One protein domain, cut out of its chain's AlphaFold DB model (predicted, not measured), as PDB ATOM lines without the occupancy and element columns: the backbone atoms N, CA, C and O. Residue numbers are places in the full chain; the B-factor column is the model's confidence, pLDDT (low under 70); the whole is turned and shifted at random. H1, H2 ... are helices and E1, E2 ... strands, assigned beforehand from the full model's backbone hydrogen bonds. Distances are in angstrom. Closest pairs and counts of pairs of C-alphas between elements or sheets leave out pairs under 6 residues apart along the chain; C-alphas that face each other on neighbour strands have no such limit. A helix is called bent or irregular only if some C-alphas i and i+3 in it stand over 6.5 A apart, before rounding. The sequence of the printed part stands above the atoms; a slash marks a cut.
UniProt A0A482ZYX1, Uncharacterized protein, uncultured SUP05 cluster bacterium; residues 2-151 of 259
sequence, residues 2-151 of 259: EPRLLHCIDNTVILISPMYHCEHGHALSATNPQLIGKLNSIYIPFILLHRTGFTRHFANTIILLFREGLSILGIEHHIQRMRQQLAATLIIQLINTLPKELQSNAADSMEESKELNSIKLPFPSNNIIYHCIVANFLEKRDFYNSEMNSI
ATOM      1  N   GLU A   2     301.038 169.419 239.959       62.53
ATOM      2  CA  GLU A   2     302.060 169.114 238.952       62.53
ATOM      3  C   GLU A   2     301.406 169.165 237.566       62.53
ATOM      4  O   GLU A   2     300.583 168.295 237.259       62.53
ATOM      5  N   PRO A   3     301.683 170.202 236.753       73.62
ATOM      6  CA  PRO A   3     301.193 170.257 235.383       73.62
ATOM      7  C   PRO A   3     301.690 169.038 234.603       73.62
ATOM      8  O   PRO A   3     302.879 168.716 234.631       73.62
ATOM      9  N   ARG A   4     300.787 168.356 233.890       82.31
ATOM     10  CA  ARG A   4     301.158 167.199 233.062       82.31
ATOM     11  C   ARG A   4     301.384 167.627 231.624       82.31
ATOM     12  O   ARG A   4     300.545 168.297 231.030       82.31
ATOM     13  N   LEU A   5     302.495 167.186 231.054       86.81
ATOM     14  CA  LEU A   5     302.818 167.420 229.653       86.81
ATOM     15  C   LEU A   5     302.028 166.454 228.760       86.81
ATOM     16  O   LEU A   5     302.127 165.236 228.936       86.81
ATOM     17  N   LEU A   6     301.275 166.980 227.794       89.88
ATOM     18  CA  LEU A   6     300.586 166.198 226.772       89.88
ATOM     19  C   LEU A   6     301.209 166.433 225.396       89.88
ATOM     20  O   LEU A   6     301.307 167.565 224.921       89.88
ATOM     21  N   HIS A   7     301.570 165.351 224.715       88.12
ATOM     22  CA  HIS A   7     302.020 165.405 223.330       88.12
ATOM     23  C   HIS A   7     300.819 165.587 222.388       88.12
ATOM     24  O   HIS A   7     299.869 164.800 222.417       88.12
ATOM     25  N   CYS A   8     300.863 166.628 221.558       87.62
ATOM     26  CA  CYS A   8     299.960 166.828 220.428       87.62
ATOM     27  C   CYS A   8     300.751 166.787 219.110       87.62
ATOM     28  O   CYS A   8     301.989 166.777 219.111       87.62
ATOM     29  N   ILE A   9     300.032 166.739 217.988       81.81
ATOM     30  CA  ILE A   9     300.641 166.690 216.657       81.81
ATOM     31  C   ILE A   9     301.353 168.007 216.346       81.81
ATOM     32  O   ILE A   9     302.542 168.003 216.034       81.81
ATOM     33  N   ASP A  10     300.658 169.113 216.602       75.31
ATOM     34  CA  ASP A  10     301.132 170.463 216.319       75.31
ATOM     35  C   ASP A  10     302.127 170.936 217.378       75.31
ATOM     36  O   ASP A  10     303.212 171.421 217.074       75.31
ATOM     37  N   ASN A  11     301.792 170.760 218.658       73.50
ATOM     38  CA  ASN A  11     302.620 171.256 219.752       73.50
ATOM     39  C   ASN A  11     302.536 170.358 220.993       73.50
ATOM     40  O   ASN A  11     301.905 169.304 221.003       73.50
ATOM     41  N   THR A  12     303.201 170.756 222.066       78.88
ATOM     42  CA  THR A  12     303.062 170.130 223.375       78.88
ATOM     43  C   THR A  12     302.179 171.018 224.241       78.88
ATOM     44  O   THR A  12     302.419 172.218 224.332       78.88
ATOM     45  N   VAL A  13     301.139 170.447 224.848       84.38
ATOM     46  CA  VAL A  13     300.171 171.195 225.663       84.38
ATOM     47  C   VAL A  13     300.297 170.803 227.128       84.38
ATOM     48  O   VAL A  13     300.648 169.670 227.453       84.38
ATOM     49  N   ILE A  14     300.025 171.746 228.026       85.31
ATOM     50  CA  ILE A  14     300.074 171.508 229.468       85.31
ATOM     51  C   ILE A  14     298.656 171.262 229.971       85.31
ATOM     52  O   ILE A  14     297.781 172.115 229.836       85.31
ATOM     53  N   LEU A  15     298.435 170.099 230.577       85.69
ATOM     54  CA  LEU A  15     297.188 169.780 231.252       85.69
ATOM     55  C   LEU A  15     297.237 170.290 232.690       85.69
ATOM     56  O   LEU A  15     297.990 169.782 233.528       85.69
ATOM     57  N   ILE A  16     296.390 171.276 232.967       83.81
ATOM     58  CA  ILE A  16     296.158 171.819 234.303       83.81
ATOM     59  C   ILE A  16     294.910 171.138 234.862       83.81
ATOM     60  O   ILE A  16     293.837 171.201 234.267       83.81
ATOM     61  N   SER A  17     295.054 170.459 235.999       82.50
ATOM     62  CA  SER A  17     293.971 169.696 236.619       82.50
ATOM     63  C   SER A  17     293.630 170.258 237.999       82.50
ATOM     64  O   SER A  17     294.538 170.374 238.828       82.50
ATOM     65  N   PRO A  18     292.351 170.581 238.278       82.88
ATOM     66  CA  PRO A  18     291.946 170.992 239.613       82.88
ATOM     67  C   PRO A  18     292.132 169.852 240.623       82.88
ATOM     68  O   PRO A  18     292.077 168.667 240.277       82.88
ATOM     69  N   MET A  19     292.365 170.224 241.881       85.75
ATOM     70  CA  MET A  19     292.459 169.303 243.013       85.75
ATOM     71  C   MET A  19     291.175 169.397 243.833       85.75
ATOM     72  O   MET A  19     290.855 170.459 244.367       85.75
ATOM     73  N   TYR A  20     290.455 168.289 243.944       84.94
ATOM     74  CA  TYR A  20     289.317 168.159 244.842       84.94
ATOM     75  C   TYR A  20     289.812 167.792 246.232       84.94
ATOM     76  O   TYR A  20     290.686 166.938 246.371       84.94
ATOM     77  N   HIS A  21     289.241 168.419 247.253       88.81
ATOM     78  CA  HIS A  21     289.538 168.116 248.645       88.81
ATOM     79  C   HIS A  21     288.282 167.550 249.297       88.81
ATOM     80  O   HIS A  21     287.184 168.034 249.023       88.81
ATOM     81  N   CYS A  22     288.429 166.521 250.127       88.12
ATOM     82  CA  CYS A  22     287.334 166.072 250.981       88.12
ATOM     83  C   CYS A  22     287.438 166.698 252.376       88.12
ATOM     84  O   CYS A  22     288.487 167.208 252.766       88.12
ATOM     85  N   GLU A  23     286.360 166.598 253.154       89.06
ATOM     86  CA  GLU A  23     286.269 167.126 254.526       89.06
ATOM     87  C   GLU A  23     287.323 166.540 255.483       89.06
ATOM     88  O   GLU A  23     287.668 167.156 256.484       89.06
ATOM     89  N   HIS A  24     287.893 165.380 255.144       88.06
ATOM     90  CA  HIS A  24     288.944 164.708 255.912       88.06
ATOM     91  C   HIS A  24     290.367 165.108 255.474       88.06
ATOM     92  O   HIS A  24     291.338 164.480 255.885       88.06
ATOM     93  N   GLY A  25     290.514 166.110 254.599       85.19
ATOM     94  CA  GLY A  25     291.814 166.623 254.155       85.19
ATOM     95  C   GLY A  25     292.508 165.806 253.057       85.19
ATOM     96  O   GLY A  25     293.633 166.130 252.680       85.19
ATOM     97  N   HIS A  26     291.867 164.775 252.496       88.00
ATOM     98  CA  HIS A  26     292.409 164.075 251.329       88.00
ATOM     99  C   HIS A  26     292.291 164.944 250.075       88.00
ATOM    100  O   HIS A  26     291.255 165.572 249.853       88.00
ATOM    101  N   ALA A  27     293.318 164.922 249.224       84.25
ATOM    102  CA  ALA A  27     293.350 165.653 247.963       84.25
ATOM    103  C   ALA A  27     293.383 164.683 246.772       84.25
ATOM    104  O   ALA A  27     294.209 163.771 246.716       84.25
ATOM    105  N   LEU A  28     292.501 164.893 245.797       84.81
ATOM    106  CA  LEU A  28     292.351 164.048 244.618       84.81
ATOM    107  C   LEU A  28     292.357 164.905 243.352       84.81
ATOM    108  O   LEU A  28     291.554 165.822 243.203       84.81
ATOM    109  N   SER A  29     293.256 164.607 242.417       83.50
ATOM    110  CA  SER A  29     293.288 165.317 241.136       83.50
ATOM    111  C   SER A  29     292.083 164.946 240.275       83.50
ATOM    112  O   SER A  29     291.756 163.767 240.160       83.50
ATOM    113  N   ALA A  30     291.482 165.923 239.591       82.00
ATOM    114  CA  ALA A  30     290.418 165.675 238.615       82.00
ATOM    115  C   ALA A  30     290.852 164.756 237.465       82.00
ATOM    116  O   ALA A  30     290.020 164.123 236.825       82.00
ATOM    117  N   THR A  31     292.161 164.652 237.222       79.81
ATOM    118  CA  THR A  31     292.729 163.733 236.231       79.81
ATOM    119  C   THR A  31     293.027 162.336 236.781       79.81
ATOM    120  O   THR A  31     293.674 161.531 236.111       79.81
ATOM    121  N   ASN A  32     292.566 162.017 237.995       82.31
ATOM    122  CA  ASN A  32     292.710 160.681 238.556       82.31
ATOM    123  C   ASN A  32     291.984 159.646 237.665       82.31
ATOM    124  O   ASN A  32     290.782 159.795 237.430       82.31
ATOM    125  N   PRO A  33     292.664 158.571 237.212       77.75
ATOM    126  CA  PRO A  33     292.066 157.563 236.336       77.75
ATOM    127  C   PRO A  33     290.791 156.913 236.887       77.75
ATOM    128  O   PRO A  33     289.903 156.579 236.114       77.75
ATOM    129  N   GLN A  34     290.664 156.765 238.210       81.06
ATOM    130  CA  GLN A  34     289.466 156.205 238.844       81.06
ATOM    131  C   GLN A  34     288.277 157.169 238.807       81.06
ATOM    132  O   GLN A  34     287.137 156.718 238.737       81.06
ATOM    133  N   LEU A  35     288.522 158.484 238.857       80.31
ATOM    134  CA  LEU A  35     287.467 159.483 238.663       80.31
ATOM    135  C   LEU A  35     287.060 159.540 237.197       80.31
ATOM    136  O   LEU A  35     285.878 159.432 236.889       80.31
ATOM    137  N   ILE A  36     288.047 159.645 236.304       79.88
ATOM    138  CA  ILE A  36     287.829 159.673 234.857       79.88
ATOM    139  C   ILE A  36     287.057 158.426 234.407       79.88
ATOM    140  O   ILE A  36     286.087 158.545 233.669       79.88
ATOM    141  N   GLY A  37     287.430 157.241 234.896       75.25
ATOM    142  CA  GLY A  37     286.777 155.977 234.548       75.25
ATOM    143  C   GLY A  37     285.333 155.841 235.037       75.25
ATOM    144  O   GLY A  37     284.632 154.948 234.582       75.25
ATOM    145  N   LYS A  38     284.867 156.711 235.945       80.88
ATOM    146  CA  LYS A  38     283.457 156.776 236.363       80.88
ATOM    147  C   LYS A  38     282.628 157.736 235.505       80.88
ATOM    148  O   LYS A  38     281.401 157.696 235.563       80.88
ATOM    149  N   LEU A  39     283.271 158.593 234.709       77.62
ATOM    150  CA  LEU A  39     282.614 159.531 233.800       77.62
ATOM    151  C   LEU A  39     282.234 158.807 232.498       77.62
ATOM    152  O   LEU A  39     282.790 159.066 231.437       77.62
ATOM    153  N   ASN A  40     281.264 157.892 232.574       60.38
ATOM    154  CA  ASN A  40     280.864 157.015 231.462       60.38
ATOM    155  C   ASN A  40     280.208 157.731 230.260       60.38
ATOM    156  O   ASN A  40     279.825 157.077 229.296       60.38
ATOM    157  N   SER A  41     280.065 159.058 230.291       64.69
ATOM    158  CA  SER A  41     279.320 159.822 229.277       64.69
ATOM    159  C   SER A  41     280.109 160.974 228.655       64.69
ATOM    160  O   SER A  41     279.536 161.764 227.909       64.69
ATOM    161  N   ILE A  42     281.408 161.103 228.950       76.75
ATOM    162  CA  ILE A  42     282.216 162.232 228.474       76.75
ATOM    163  C   ILE A  42     283.358 161.724 227.600       76.75
ATOM    164  O   ILE A  42     284.170 160.897 228.015       76.75
ATOM    165  N   TYR A  43     283.447 162.264 226.386       82.19
ATOM    166  CA  TYR A  43     284.608 162.064 225.530       82.19
ATOM    167  C   TYR A  43     285.829 162.753 226.147       82.19
ATOM    168  O   TYR A  43     285.905 163.980 226.201       82.19
ATOM    169  N   ILE A  44     286.797 161.964 226.610       85.25
ATOM    170  CA  ILE A  44     288.056 162.486 227.150       85.25
ATOM    171  C   ILE A  44     289.039 162.663 225.983       85.25
ATOM    172  O   ILE A  44     289.434 161.662 225.380       85.25
ATOM    173  N   PRO A  45     289.478 163.893 225.653       88.00
ATOM    174  CA  PRO A  45     290.259 164.171 224.443       88.00
ATOM    175  C   PRO A  45     291.749 163.811 224.563       88.00
ATOM    176  O   PRO A  45     292.539 164.110 223.667       88.00
ATOM    177  N   PHE A  46     292.159 163.169 225.656       89.69
ATOM    178  CA  PHE A  46     293.542 162.800 225.936       89.69
ATOM    179  C   PHE A  46     293.638 161.435 226.620       89.69
ATOM    180  O   PHE A  46     292.675 160.926 227.187       89.69
ATOM    181  N   ILE A  47     294.832 160.857 226.584       88.88
ATOM    182  CA  ILE A  47     295.201 159.628 227.281       88.88
ATOM    183  C   ILE A  47     296.372 159.969 228.203       88.88
ATOM    184  O   ILE A  47     297.347 160.593 227.778       88.88
ATOM    185  N   LEU A  48     296.258 159.590 229.477       88.69
ATOM    186  CA  LEU A  48     297.270 159.866 230.496       88.69
ATOM    187  C   LEU A  48     298.128 158.636 230.764       88.69
ATOM    188  O   LEU A  48     297.625 157.542 231.005       88.69
ATOM    189  N   LEU A  49     299.436 158.860 230.779       85.31
ATOM    190  CA  LEU A  49     300.445 157.946 231.291       85.31
ATOM    191  C   LEU A  49     300.834 158.368 232.717       85.31
ATOM    192  O   LEU A  49     300.312 159.336 233.279       85.31
ATOM    193  N   HIS A  50     301.787 157.651 233.318       79.00
ATOM    194  CA  HIS A  50     302.230 157.922 234.686       79.00
ATOM    195  C   HIS A  50     302.729 159.371 234.880       79.00
ATOM    196  O   HIS A  50     302.290 160.035 235.816       79.00
ATOM    197  N   ARG A  51     303.590 159.877 233.978       78.56
ATOM    198  CA  ARG A  51     304.200 161.227 234.072       78.56
ATOM    199  C   ARG A  51     303.803 162.203 232.961       78.56
ATOM    200  O   ARG A  51     303.967 163.406 233.117       78.56
ATOM    201  N   THR A  52     303.303 161.700 231.842       86.69
ATOM    202  CA  THR A  52     302.961 162.488 230.647       86.69
ATOM    203  C   THR A  52     301.632 161.999 230.081       86.69
ATOM    204  O   THR A  52     300.957 161.173 230.691       86.69
ATOM    205  N   GLY A  53     301.231 162.493 228.921       89.81
ATOM    206  CA  GLY A  53     300.121 161.938 228.163       89.81
ATOM    207  C   GLY A  53     300.168 162.394 226.718       89.81
ATOM    208  O   GLY A  53     301.148 162.982 226.263       89.81
ATOM    209  N   PHE A  54     299.099 162.135 225.988       92.12
ATOM    210  CA  PHE A  54     298.948 162.594 224.615       92.12
ATOM    211  C   PHE A  54     297.486 162.837 224.284       92.12
ATOM    212  O   PHE A  54     296.589 162.280 224.918       92.12
ATOM    213  N   THR A  55     297.231 163.684 223.291       92.31
ATOM    214  CA  THR A  55     295.868 163.897 222.799       92.31
ATOM    215  C   THR A  55     295.396 162.679 222.004       92.31
ATOM    216  O   THR A  55     296.192 161.958 221.396       92.31
ATOM    217  N   ARG A  56     294.080 162.435 221.976       91.25
ATOM    218  CA  ARG A  56     293.499 161.371 221.138       91.25
ATOM    219  C   ARG A  56     293.754 161.618 219.659       91.25
ATOM    220  O   ARG A  56     294.000 160.669 218.926       91.25
ATOM    221  N   HIS A  57     293.737 162.883 219.241       91.69
ATOM    222  CA  HIS A  57     294.087 163.257 217.877       91.69
ATOM    223  C   HIS A  57     295.515 162.819 217.535       91.69
ATOM    224  O   HIS A  57     295.705 162.104 216.557       91.69
ATOM    225  N   PHE A  58     296.489 163.128 218.398       92.50
ATOM    226  CA  PHE A  58     297.866 162.677 218.219       92.50
ATOM    227  C   PHE A  58     297.962 161.150 218.127       92.50
ATOM    228  O   PHE A  58     298.523 160.636 217.165       92.50
ATOM    229  N   ALA A  59     297.352 160.420 219.067       93.56
ATOM    230  CA  ALA A  59     297.352 158.959 219.033       93.56
ATOM    231  C   ALA A  59     296.744 158.406 217.735       93.56
ATOM    232  O   ALA A  59     297.323 157.515 217.124       93.56
ATOM    233  N   ASN A  60     295.611 158.943 217.284       93.50
ATOM    234  CA  ASN A  60     294.964 158.501 216.052       93.50
ATOM    235  C   ASN A  60     295.847 158.742 214.823       93.50
ATOM    236  O   ASN A  60     295.954 157.847 213.991       93.50
ATOM    237  N   THR A  61     296.527 159.887 214.738       93.50
ATOM    238  CA  THR A  61     297.478 160.168 213.654       93.50
ATOM    239  C   THR A  61     298.626 159.159 213.641       93.50
ATOM    240  O   THR A  61     298.942 158.617 212.588       93.50
ATOM    241  N   ILE A  62     299.194 158.816 214.806       94.38
ATOM    242  CA  ILE A  62     300.216 157.758 214.909       94.38
ATOM    243  C   ILE A  62     299.692 156.423 214.372       94.38
ATOM    244  O   ILE A  62     300.378 155.755 213.602       94.38
ATOM    245  N   ILE A  63     298.480 156.027 214.771       94.94
ATOM    246  CA  ILE A  63     297.877 154.759 214.341       94.94
ATOM    247  C   ILE A  63     297.610 154.745 212.837       94.94
ATOM    248  O   ILE A  63     297.784 153.701 212.213       94.94
ATOM    249  N   LEU A  64     297.200 155.871 212.253       95.44
ATOM    250  CA  LEU A  64     297.009 155.993 210.809       95.44
ATOM    251  C   LEU A  64     298.331 155.796 210.065       95.44
ATOM    252  O   LEU A  64     298.415 154.897 209.235       95.44
ATOM    253  N   LEU A  65     299.384 156.524 210.447       94.50
ATOM    254  CA  LEU A  65     300.710 156.387 209.831       94.50
ATOM    255  C   LEU A  65     301.271 154.963 209.984       94.50
ATOM    256  O   LEU A  65     301.857 154.407 209.058       94.50
ATOM    257  N   PHE A  66     301.057 154.340 211.145       93.69
ATOM    258  CA  PHE A  66     301.451 152.952 211.371       93.69
ATOM    259  C   PHE A  66     300.694 151.979 210.454       93.69
ATOM    260  O   PHE A  66     301.289 151.058 209.900       93.69
ATOM    261  N   ARG A  67     299.386 152.188 210.253       92.69
ATOM    262  CA  ARG A  67     298.556 151.377 209.343       92.69
ATOM    263  C   ARG A  67     298.923 151.562 207.874       92.69
ATOM    264  O   ARG A  67     298.778 150.619 207.106       92.69
ATOM    265  N   GLU A  68     299.421 152.735 207.503       95.31
ATOM    266  CA  GLU A  68     299.985 153.012 206.176       95.31
ATOM    267  C   GLU A  68     301.354 152.344 205.956       95.31
ATOM    268  O   GLU A  68     301.920 152.423 204.868       95.31
ATOM    269  N   GLY A  69     301.885 151.645 206.965       93.50
ATOM    270  CA  GLY A  69     303.111 150.860 206.859       93.50
ATOM    271  C   GLY A  69     304.384 151.643 207.167       93.50
ATOM    272  O   GLY A  69     305.481 151.141 206.909       93.50
ATOM    273  N   LEU A  70     304.284 152.854 207.730       94.31
ATOM    274  CA  LEU A  70     305.471 153.584 208.161       94.31
ATOM    275  C   LEU A  70     306.125 152.876 209.354       94.31
ATOM    276  O   LEU A  70     305.474 152.503 210.332       94.31
ATOM    277  N   SER A  71     307.452 152.743 209.299       93.06
ATOM    278  CA  SER A  71     308.243 152.306 210.450       93.06
ATOM    279  C   SER A  71     308.177 153.341 211.576       93.06
ATOM    280  O   SER A  71     307.906 154.515 211.334       93.06
ATOM    281  N   ILE A  72     308.493 152.938 212.811       91.12
ATOM    282  CA  ILE A  72     308.524 153.856 213.966       91.12
ATOM    283  C   ILE A  72     309.430 155.068 213.699       91.12
ATOM    284  O   ILE A  72     309.019 156.199 213.941       91.12
ATOM    285  N   LEU A  73     310.607 154.843 213.104       91.00
ATOM    286  CA  LEU A  73     311.519 155.915 212.694       91.00
ATOM    287  C   LEU A  73     310.908 156.809 211.599       91.00
ATOM    288  O   LEU A  73     311.094 158.022 211.600       91.00
ATOM    289  N   GLY A  74     310.163 156.220 210.659       92.00
ATOM    290  CA  GLY A  74     309.433 156.971 209.638       92.00
ATOM    291  C   GLY A  74     308.357 157.877 210.239       92.00
ATOM    292  O   GLY A  74     308.245 159.038 209.850       92.00
ATOM    293  N   ILE A  75     307.614 157.371 211.227       92.56
ATOM    294  CA  ILE A  75     306.611 158.135 211.979       92.56
ATOM    295  C   ILE A  75     307.282 159.275 212.758       92.56
ATOM    296  O   ILE A  75     306.821 160.413 212.696       92.56
ATOM    297  N   GLU A  76     308.391 158.997 213.446       89.25
ATOM    298  CA  GLU A  76     309.182 159.992 214.181       89.25
ATOM    299  C   GLU A  76     309.632 161.139 213.261       89.25
ATOM    300  O   GLU A  76     309.336 162.306 213.532       89.25
ATOM    301  N   HIS A  77     310.244 160.816 212.114       87.88
ATOM    302  CA  HIS A  77     310.635 161.810 211.112       87.88
ATOM    303  C   HIS A  77     309.445 162.592 210.549       87.88
ATOM    304  O   HIS A  77     309.561 163.794 210.299       87.88
ATOM    305  N   HIS A  78     308.300 161.940 210.338       89.62
ATOM    306  CA  HIS A  78     307.101 162.605 209.837       89.62
ATOM    307  C   HIS A  78     306.595 163.662 210.831       89.62
ATOM    308  O   HIS A  78     306.364 164.811 210.454       89.62
ATOM    309  N   ILE A  79     306.512 163.318 212.120       88.12
ATOM    310  CA  ILE A  79     306.114 164.260 213.178       88.12
ATOM    311  C   ILE A  79     307.132 165.387 213.317       88.12
ATOM    312  O   ILE A  79     306.749 166.547 213.468       88.12
ATOM    313  N   GLN A  80     308.424 165.067 213.253       85.12
ATOM    314  CA  GLN A  80     309.480 166.070 213.308       85.12
ATOM    315  C   GLN A  80     309.329 167.094 212.176       85.12
ATOM    316  O   GLN A  80     309.366 168.295 212.441       85.12
ATOM    317  N   ARG A  81     309.098 166.637 210.938       85.25
ATOM    318  CA  ARG A  81     308.870 167.523 209.788       85.25
ATOM    319  C   ARG A  81     307.635 168.399 209.976       85.25
ATOM    320  O   ARG A  81     307.723 169.601 209.747       85.25
ATOM    321  N   MET A  82     306.522 167.832 210.443       85.50
ATOM    322  CA  MET A  82     305.316 168.621 210.723       85.50
ATOM    323  C   MET A  82     305.572 169.703 211.779       85.50
ATOM    324  O   MET A  82     305.186 170.855 211.588       85.50
ATOM    325  N   ARG A  83     306.292 169.375 212.860       81.69
ATOM    326  CA  ARG A  83     306.651 170.360 213.893       81.69
ATOM    327  C   ARG A  83     307.558 171.460 213.354       81.69
ATOM    328  O   ARG A  83     307.344 172.622 213.679       81.69
ATOM    329  N   GLN A  84     308.536 171.119 212.516       80.31
ATOM    330  CA  GLN A  84     309.407 172.103 211.866       80.31
ATOM    331  C   GLN A  84     308.616 173.054 210.957       80.31
ATOM    332  O   GLN A  84     308.823 174.265 211.013       80.31
ATOM    333  N   GLN A  85     307.669 172.529 210.175       82.31
ATOM    334  CA  GLN A  85     306.800 173.341 209.319       82.31
ATOM    335  C   GLN A  85     305.918 174.297 210.131       82.31
ATOM    336  O   GLN A  85     305.808 175.479 209.792       82.31
ATOM    337  N   LEU A  86     305.327 173.818 211.229       82.50
ATOM    338  CA  LEU A  86     304.547 174.671 212.123       82.50
ATOM    339  C   LEU A  86     305.411 175.776 212.741       82.50
ATOM    340  O   LEU A  86     304.993 176.928 212.777       82.50
ATOM    341  N   ALA A  87     306.622 175.445 213.191       79.50
ATOM    342  CA  ALA A  87     307.559 176.415 213.753       79.50
ATOM    343  C   ALA A  87     307.875 177.537 212.769       79.50
ATOM    344  O   ALA A  87     307.756 178.709 213.112       79.50
ATOM    345  N   ALA A  88     308.224 177.167 211.533       78.88
ATOM    346  CA  ALA A  88     308.496 178.121 210.469       78.88
ATOM    347  C   ALA A  88     307.286 179.038 210.236       78.88
ATOM    348  O   ALA A  88     307.435 180.254 210.145       78.88
ATOM    349  N   THR A  89     306.078 178.466 210.235       82.25
ATOM    350  CA  THR A  89     304.828 179.222 210.069       82.25
ATOM    351  C   THR A  89     304.609 180.216 211.212       82.25
ATOM    352  O   THR A  89     304.313 181.383 210.962       82.25
ATOM    353  N   LEU A  90     304.791 179.785 212.463       81.38
ATOM    354  CA  LEU A  90     304.632 180.636 213.646       81.38
ATOM    355  C   LEU A  90     305.662 181.770 213.689       81.38
ATOM    356  O   LEU A  90     305.328 182.883 214.085       81.38
ATOM    357  N   ILE A  91     306.895 181.508 213.260       79.31
ATOM    358  CA  ILE A  91     307.954 182.521 213.204       79.31
ATOM    359  C   ILE A  91     307.628 183.583 212.154       79.31
ATOM    360  O   ILE A  91     307.695 184.771 212.454       79.31
ATOM    361  N   ILE A  92     307.189 183.174 210.959       81.00
ATOM    362  CA  ILE A  92     306.735 184.111 209.920       81.00
ATOM    363  C   ILE A  92     305.576 184.968 210.444       81.00
ATOM    364  O   ILE A  92     305.570 186.186 210.275       81.00
ATOM    365  N   GLN A  93     304.602 184.351 211.120       83.69
ATOM    366  CA  GLN A  93     303.484 185.077 211.724       83.69
ATOM    367  C   GLN A  93     303.946 186.073 212.791       83.69
ATOM    368  O   GLN A  93     303.456 187.199 212.810       83.69
ATOM    369  N   LEU A  94     304.894 185.689 213.648       83.25
ATOM    370  CA  LEU A  94     305.462 186.569 214.668       83.25
ATOM    371  C   LEU A  94     306.188 187.767 214.044       83.25
ATOM    372  O   LEU A  94     306.033 188.885 214.514       83.25
ATOM    373  N   ILE A  95     306.946 187.563 212.968       80.31
ATOM    374  CA  ILE A  95     307.626 188.666 212.277       80.31
ATOM    375  C   ILE A  95     306.610 189.636 211.686       80.31
ATOM    376  O   ILE A  95     306.739 190.845 211.857       80.31
ATOM    377  N   ASN A  96     305.552 189.117 211.068       81.00
ATOM    378  CA  ASN A  96     304.505 189.949 210.484       81.00
ATOM    379  C   ASN A  96     303.737 190.784 211.526       81.00
ATOM    380  O   ASN A  96     303.122 191.785 211.155       81.00
ATOM    381  N   THR A  97     303.762 190.407 212.811       86.44
ATOM    382  CA  THR A  97     303.155 191.197 213.897       86.44
ATOM    383  C   THR A  97     304.099 192.232 214.513       86.44
ATOM    384  O   THR A  97     303.633 193.087 215.267       86.44
ATOM    385  N   LEU A  98     305.397 192.218 214.183       84.00
ATOM    386  CA  LEU A  98     306.347 193.237 214.638       84.00
ATOM    387  C   LEU A  98     306.079 194.600 213.972       84.00
ATOM    388  O   LEU A  98     305.584 194.651 212.845       84.00
ATOM    389  N   PRO A  99     306.447 195.725 214.614       84.69
ATOM    390  CA  PRO A  99     306.499 197.033 213.960       84.69
ATOM    391  C   PRO A  99     307.344 196.991 212.676       84.69
ATOM    392  O   PRO A  99     308.398 196.358 212.660       84.69
ATOM    393  N   LYS A 100     306.921 197.693 211.612       80.50
ATOM    394  CA  LYS A 100     307.571 197.666 210.278       80.50
ATOM    395  C   LYS A 100     309.079 197.951 210.305       80.50
ATOM    396  O   LYS A 100     309.817 197.395 209.504       80.50
ATOM    397  N   GLU A 101     309.527 198.772 211.248       77.88
ATOM    398  CA  GLU A 101     310.936 199.132 211.476       77.88
ATOM    399  C   GLU A 101     311.801 197.947 211.939       77.88
ATOM    400  O   GLU A 101     313.004 197.920 211.708       77.88
ATOM    401  N   LEU A 102     311.186 196.956 212.591       73.00
ATOM    402  CA  LEU A 102     311.840 195.742 213.085       73.00
ATOM    403  C   LEU A 102     311.671 194.556 212.121       73.00
ATOM    404  O   LEU A 102     312.390 193.567 212.248       73.00
ATOM    405  N   GLN A 103     310.752 194.650 211.152       74.06
ATOM    406  CA  GLN A 103     310.477 193.583 210.182       74.06
ATOM    407  C   GLN A 103     311.624 193.376 209.189       74.06
ATOM    408  O   GLN A 103     311.971 192.230 208.922       74.06
ATOM    409  N   SER A 104     312.235 194.452 208.675       68.25
ATOM    410  CA  SER A 104     313.367 194.351 207.735       68.25
ATOM    411  C   SER A 104     314.570 193.668 208.385       68.25
ATOM    412  O   SER A 104     315.109 192.717 207.838       68.25
ATOM    413  N   ASN A 105     314.902 194.063 209.617       66.50
ATOM    414  CA  ASN A 105     316.022 193.489 210.365       66.50
ATOM    415  C   ASN A 105     315.779 192.012 210.727       66.50
ATOM    416  O   ASN A 105     316.710 191.210 210.722       66.50
ATOM    417  N   ALA A 106     314.531 191.642 211.041       64.50
ATOM    418  CA  ALA A 106     314.164 190.259 211.337       64.50
ATOM    419  C   ALA A 106     314.169 189.371 210.080       64.50
ATOM    420  O   ALA A 106     314.638 188.235 210.147       64.50
ATOM    421  N   ALA A 107     313.693 189.885 208.941       64.00
ATOM    422  CA  ALA A 107     313.695 189.169 207.666       64.00
ATOM    423  C   ALA A 107     315.124 188.905 207.159       64.00
ATOM    424  O   ALA A 107     315.442 187.759 206.836       64.00
ATOM    425  N   ASP A 108     315.998 189.914 207.210       63.56
ATOM    426  CA  ASP A 108     317.407 189.794 206.810       63.56
ATOM    427  C   ASP A 108     318.160 188.788 207.705       63.56
ATOM    428  O   ASP A 108     318.887 187.922 207.218       63.56
ATOM    429  N   SER A 109     317.903 188.810 209.022       63.09
ATOM    430  CA  SER A 109     318.490 187.837 209.959       63.09
ATOM    431  C   SER A 109     318.013 186.395 209.728       63.09
ATOM    432  O   SER A 109     318.734 185.443 210.031       63.09
ATOM    433  N   MET A 110     316.808 186.211 209.172       62.19
ATOM    434  CA  MET A 110     316.251 184.891 208.883       62.19
ATOM    435  C   MET A 110     316.811 184.277 207.599       62.19
ATOM    436  O   MET A 110     317.074 183.072 207.603       62.19
ATOM    437  N   GLU A 111     317.020 185.070 206.541       57.28
ATOM    438  CA  GLU A 111     317.652 184.603 205.294       57.28
ATOM    439  C   GLU A 111     319.114 184.179 205.506       57.28
ATOM    440  O   GLU A 111     319.551 183.178 204.933       57.28
ATOM    441  N   GLU A 112     319.853 184.858 206.391       51.34
ATOM    442  CA  GLU A 112     321.204 184.433 206.787       51.34
ATOM    443  C   GLU A 112     321.200 183.198 207.706       51.34
ATOM    444  O   GLU A 112     322.151 182.404 207.712       51.34
ATOM    445  N   SER A 113     320.113 182.961 208.448       51.03
ATOM    446  CA  SER A 113     320.009 181.840 209.379       51.03
ATOM    447  C   SER A 113     319.689 180.509 208.670       51.03
ATOM    448  O   SER A 113     318.585 179.962 208.714       51.03
ATOM    449  N   LYS A 114     320.729 179.840 208.155       51.91
ATOM    450  CA  LYS A 114     320.716 178.362 208.002       51.91
ATOM    451  C   LYS A 114     320.340 177.640 209.313       51.91
ATOM    452  O   LYS A 114     320.025 176.449 209.301       51.91
ATOM    453  N   GLU A 115     320.353 178.363 210.432       52.09
ATOM    454  CA  GLU A 115     320.022 177.908 211.773       52.09
ATOM    455  C   GLU A 115     318.535 177.608 212.001       52.09
ATOM    456  O   GLU A 115     318.244 176.757 212.841       52.09
ATOM    457  N   LEU A 116     317.583 178.178 211.248       52.09
ATOM    458  CA  LEU A 116     316.159 177.876 211.471       52.09
ATOM    459  C   LEU A 116     315.819 176.402 211.181       52.09
ATOM    460  O   LEU A 116     315.079 175.761 211.926       52.09
ATOM    461  N   ASN A 117     316.463 175.829 210.163       52.94
ATOM    462  CA  ASN A 117     316.408 174.393 209.869       52.94
ATOM    463  C   ASN A 117     317.181 173.540 210.894       52.94
ATOM    464  O   ASN A 117     317.005 172.322 210.946       52.94
ATOM    465  N   SER A 118     318.040 174.164 211.709       52.84
ATOM    466  CA  SER A 118     318.833 173.510 212.757       52.84
ATOM    467  C   SER A 118     318.144 173.491 214.128       52.84
ATOM    468  O   SER A 118     318.571 172.737 215.007       52.84
ATOM    469  N   ILE A 119     317.057 174.257 214.312       58.94
ATOM    470  CA  ILE A 119     316.270 174.245 215.550       58.94
ATOM    471  C   ILE A 119     315.633 172.862 215.707       58.94
ATOM    472  O   ILE A 119     314.622 172.516 215.089       58.94
ATOM    473  N   LYS A 120     316.236 172.047 216.575       61.19
ATOM    474  CA  LYS A 120     315.655 170.786 217.029       61.19
ATOM    475  C   LYS A 120     314.526 171.099 217.995       61.19
ATOM    476  O   LYS A 120     314.727 171.175 219.205       61.19
ATOM    477  N   LEU A 121     313.329 171.275 217.452       65.75
ATOM    478  CA  LEU A 121     312.144 171.279 218.288       65.75
ATOM    479  C   LEU A 121     312.005 169.929 218.990       65.75
ATOM    480  O   LEU A 121     312.270 168.896 218.371       65.75
ATOM    481  N   PRO A 122     311.572 169.910 220.261       66.81
ATOM    482  CA  PRO A 122     311.261 168.657 220.918       66.81
ATOM    483  C   PRO A 122     310.192 167.948 220.087       66.81
ATOM    484  O   PRO A 122     309.200 168.560 219.694       66.81
ATOM    485  N   PHE A 123     310.380 166.665 219.813       71.69
ATOM    486  CA  PHE A 123     309.403 165.789 219.171       71.69
ATOM    487  C   PHE A 123     309.234 164.534 220.040       71.69
ATOM    488  O   PHE A 123     310.089 164.245 220.882       71.69
ATOM    489  N   PRO A 124     308.085 163.846 219.952       75.19
ATOM    490  CA  PRO A 124     307.819 162.679 220.779       75.19
ATOM    491  C   PRO A 124     308.854 161.594 220.488       75.19
ATOM    492  O   PRO A 124     309.086 161.245 219.337       75.19
ATOM    493  N   SER A 125     309.456 161.060 221.547       82.94
ATOM    494  CA  SER A 125     310.379 159.935 221.427       82.94
ATOM    495  C   SER A 125     309.645 158.670 220.987       82.94
ATOM    496  O   SER A 125     308.430 158.538 221.176       82.94
ATOM    497  N   ASN A 126     310.406 157.683 220.514       87.94
ATOM    498  CA  ASN A 126     309.888 156.357 220.168       87.94
ATOM    499  C   ASN A 126     309.019 155.734 221.271       87.94
ATOM    500  O   ASN A 126     308.007 155.108 220.973       87.94
ATOM    501  N   ASN A 127     309.327 155.988 222.548       88.81
ATOM    502  CA  ASN A 127     308.504 155.525 223.668       88.81
ATOM    503  C   ASN A 127     307.073 156.074 223.625       88.81
ATOM    504  O   ASN A 127     306.127 155.334 223.880       88.81
ATOM    505  N   ILE A 128     306.891 157.353 223.289       89.38
ATOM    506  CA  ILE A 128     305.556 157.955 223.183       89.38
ATOM    507  C   ILE A 128     304.791 157.351 222.003       89.38
ATOM    508  O   ILE A 128     303.615 157.024 222.155       89.38
ATOM    509  N   ILE A 129     305.463 157.127 220.869       91.69
ATOM    510  CA  ILE A 129     304.873 156.459 219.699       91.69
ATOM    511  C   ILE A 129     304.403 155.046 220.081       91.69
ATOM    512  O   ILE A 129     303.245 154.697 219.840       91.69
ATOM    513  N   TYR A 130     305.247 154.259 220.759       92.19
ATOM    514  CA  TYR A 130     304.865 152.938 221.267       92.19
ATOM    515  C   TYR A 130     303.684 153.008 222.233       92.19
ATOM    516  O   TYR A 130     302.762 152.202 222.126       92.19
ATOM    517  N   HIS A 131     303.659 153.980 223.147       92.94
ATOM    518  CA  HIS A 131     302.528 154.152 224.055       92.94
ATOM    519  C   HIS A 131     301.222 154.481 223.325       92.94
ATOM    520  O   HIS A 131     300.179 153.996 223.754       92.94
ATOM    521  N   CYS A 132     301.247 155.232 222.218       93.31
ATOM    522  CA  CYS A 132     300.056 155.447 221.392       93.31
ATOM    523  C   CYS A 132     299.558 154.137 220.764       93.31
ATOM    524  O   CYS A 132     298.358 153.858 220.808       93.31
ATOM    525  N   ILE A 133     300.472 153.312 220.241       93.06
ATOM    526  CA  ILE A 133     300.155 151.998 219.660       93.06
ATOM    527  C   ILE A 133     299.552 151.069 220.716       93.06
ATOM    528  O   ILE A 133     298.472 150.511 220.519       93.06
ATOM    529  N   VAL A 134     300.209 150.954 221.871       92.69
ATOM    530  CA  VAL A 134     299.754 150.108 222.980       92.69
ATOM    531  C   VAL A 134     298.418 150.594 223.533       92.69
ATOM    532  O   VAL A 134     297.522 149.781 223.740       92.69
ATOM    533  N   ALA A 135     298.244 151.902 223.741       91.75
ATOM    534  CA  ALA A 135     296.977 152.451 224.217       91.75
ATOM    535  C   ALA A 135     295.836 152.140 223.241       91.75
ATOM    536  O   ALA A 135     294.768 151.708 223.670       91.75
ATOM    537  N   ASN A 136     296.073 152.273 221.930       92.94
ATOM    538  CA  ASN A 136     295.067 151.929 220.931       92.94
ATOM    539  C   ASN A 136     294.707 150.437 220.941       92.94
ATOM    540  O   ASN A 136     293.531 150.103 220.808       92.94
ATOM    541  N   PHE A 137     295.702 149.560 221.112       92.19
ATOM    542  CA  PHE A 137     295.474 148.124 221.251       92.19
ATOM    543  C   PHE A 137     294.649 147.806 222.501       92.19
ATOM    544  O   PHE A 137     293.672 147.073 222.407       92.19
ATOM    545  N   LEU A 138     295.001 148.378 223.656       91.50
ATOM    546  CA  LEU A 138     294.304 148.129 224.920       91.50
ATOM    547  C   LEU A 138     292.838 148.577 224.876       91.50
ATOM    548  O   LEU A 138     291.979 147.842 225.353       91.50
ATOM    549  N   GLU A 139     292.540 149.725 224.261       89.06
ATOM    550  CA  GLU A 139     291.159 150.208 224.082       89.06
ATOM    551  C   GLU A 139     290.306 149.275 223.209       89.06
ATOM    552  O   GLU A 139     289.094 149.197 223.392       89.06
ATOM    553  N   LYS A 140     290.924 148.563 222.260       92.06
ATOM    554  CA  LYS A 140     290.238 147.678 221.301       92.06
ATOM    555  C   LYS A 140     290.429 146.195 221.605       92.06
ATOM    556  O   LYS A 140     289.947 145.358 220.849       92.06
ATOM    557  N   ARG A 141     291.119 145.855 222.695       92.25
ATOM    558  CA  ARG A 141     291.523 144.483 223.022       92.25
ATOM    559  C   ARG A 141     290.333 143.534 223.048       92.25
ATOM    560  O   ARG A 141     290.401 142.457 222.472       92.25
ATOM    561  N   ASP A 142     289.250 143.938 223.701       92.88
ATOM    562  CA  ASP A 142     288.085 143.071 223.874       92.88
ATOM    563  C   ASP A 142     287.343 142.871 222.543       92.88
ATOM    564  O   ASP A 142     286.911 141.760 222.245       92.88
ATOM    565  N   PHE A 143     287.307 143.900 221.687       94.56
ATOM    566  CA  PHE A 143     286.833 143.780 220.306       94.56
ATOM    567  C   PHE A 143     287.710 142.814 219.495       94.56
ATOM    568  O   PHE A 143     287.187 141.889 218.888       94.56
ATOM    569  N   TYR A 144     289.041 142.956 219.542       93.25
ATOM    570  CA  TYR A 144     289.957 142.040 218.852       93.25
ATOM    571  C   TYR A 144     289.818 140.596 219.335       93.25
ATOM    572  O   TYR A 144     289.831 139.674 218.524       93.25
ATOM    573  N   ASN A 145     289.647 140.394 220.642       91.81
ATOM    574  CA  ASN A 145     289.400 139.074 221.209       91.81
ATOM    575  C   ASN A 145     288.055 138.507 220.744       91.81
ATOM    576  O   ASN A 145     287.987 137.327 220.421       91.81
ATOM    577  N   SER A 146     287.003 139.326 220.686       93.25
ATOM    578  CA  SER A 146     285.690 138.914 220.180       93.25
ATOM    579  C   SER A 146     285.751 138.502 218.708       93.25
ATOM    580  O   SER A 146     285.264 137.430 218.359       93.25
ATOM    581  N   GLU A 147     286.396 139.309 217.865       94.81
ATOM    582  CA  GLU A 147     286.584 139.011 216.441       94.81
ATOM    583  C   GLU A 147     287.428 137.752 216.237       94.81
ATOM    584  O   GLU A 147     287.063 136.874 215.471       94.81
ATOM    585  N   MET A 148     288.534 137.596 216.969       94.38
ATOM    586  CA  MET A 148     289.336 136.373 216.899       94.38
ATOM    587  C   MET A 148     288.552 135.142 217.380       94.38
ATOM    588  O   MET A 148     288.698 134.045 216.836       94.38
ATOM    589  N   ASN A 149     287.696 135.314 218.391       92.25
ATOM    590  CA  ASN A 149     286.865 134.240 218.916       92.25
ATOM    591  C   ASN A 149     285.761 133.805 217.941       92.25
ATOM    592  O   ASN A 149     285.349 132.645 218.006       92.25
ATOM    593  N   SER A 150     285.319 134.693 217.042       93.12
ATOM    594  CA  SER A 150     284.302 134.402 216.024       93.12
ATOM    595  C   SER A 150     284.860 133.702 214.780       93.12
ATOM    596  O   SER A 150     284.080 133.164 213.994       93.12
ATOM    597  N   ILE A 151     286.189 133.651 214.612       94.62
ATOM    598  CA  ILE A 151     286.821 132.940 213.495       94.62
ATOM    599  C   ILE A 151     286.532 131.435 213.619       94.62
ATOM    600  O   ILE A 151     286.907 130.822 214.627       94.62
TER     601      ILE A 151
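AT A GLANCE: This is residues 2 to 151 of the 259 residues of an uncharacterized protein of uncultured SUP05 cluster bacterium (UniProt A0A482ZYX1). A small, strongly twisted sheet of E2, E1, E6 and E5 forms the middle, with the arm H5a crossing one face and H2 following E6 with no residue between them but heading off in another direction. From H2 and H5a the long helix H3 reaches far away, and H4 folds back at its far end; the hairpin of E3 and E4 extends from the sheet in another direction, and residues 138 to 151 stick out. The printed part has 150 residues, in the order E1, E2, E3, E4, H1, E5, E6, H2, H3, H4, H5, five named helices and six named strands, of the mixed class. The four-stranded sheet is mixed and E3 with E4 is antiparallel. The whole is loose, with a radius of gyration of the C-alphas of 20.7 A, and flat, spanning 63 by 53 by 23 A.

HOW THE PARTS SIT: E1, residues 4 to 7, and E2, residues 12 to 15, form an antiparallel hairpin, with N 6 and O 13 2.8 A apart. E3, residues 19 to 21, and E4, residues 27 to 29, form another hairpin, with N 20 and O 28 at 2.8 A; both are apart from E1. H1, residues 33 to 36, is not on the four-stranded sheet. E5, residues 46 to 48, and E6, residues 52 to 55, form an antiparallel hairpin, with N 47 and O 54 at 2.8 A. E6 is parallel to E1, with N 7 and O 53 at 2.9 A. H2, residues 56 to 67, only grazes the sheet with residues 56 to 59. H3, residues 72 to 97, touches H2 at a steep tilt of 47 degrees, opposite ways; their closest C-alphas, Leu 65 and Ile 75, are 6.5 A apart. H4, residues 100 to 112, forms a helical hairpin with H3 at a shallow tilt of 32 degrees, with the C-alphas of Ile 95 and Gln 103 closest at 6.1 A. H5, residues 126 to 150, was assigned as one helix by its hydrogen bonds but is bent, with C-alphas 139 and 142 7.8 A apart; its arms are H5a, residues 126 to 139, and H5b, residues 142 to 150, at a steep tilt of 59 degrees. H5a is on the sheet at a height of 10.2 A, making two layers, a helix on one face of a sheet; it runs across the strands, at 65 degrees to E6 on the local plane. H5a touches H2 about perpendicular, at 84 degrees, with the C-alphas of Ala 59 and Cys 132 closest at 5.0 A. In H2, H3, H5a and H5b every O i to N i+4 pair is within hydrogen-bond range, in H4 7 of 9 are, and H1 is too short for such a pair.

IN THESE COORDINATES: E1 begins at C-alpha 4 (301.158, 167.199, 233.062). H2 measures 16.3 A, H3 37.7 A, H4 19.3 A, H5a 20.1 A and H5b 12.3 A from first to last C-alpha. H3 ends at C-alpha 97 (303.155, 191.197, 213.897), and H5b at C-alpha 150 (284.302, 134.402, 216.024). H4 is irregular, but only just: C-alphas 101 and 104 are 6.54 A apart.

THE WHOLE: The C-alphas of Glu 101 and Ile 151, the two farthest apart, are 70.5 A apart. The printed part has no cut. The link from H4 to H5, residues 113 to 125, is long. The mean pLDDT of the printed part is 82.6, and residue 2, residues 40 to 41 and residues 104 to 122 are under 70.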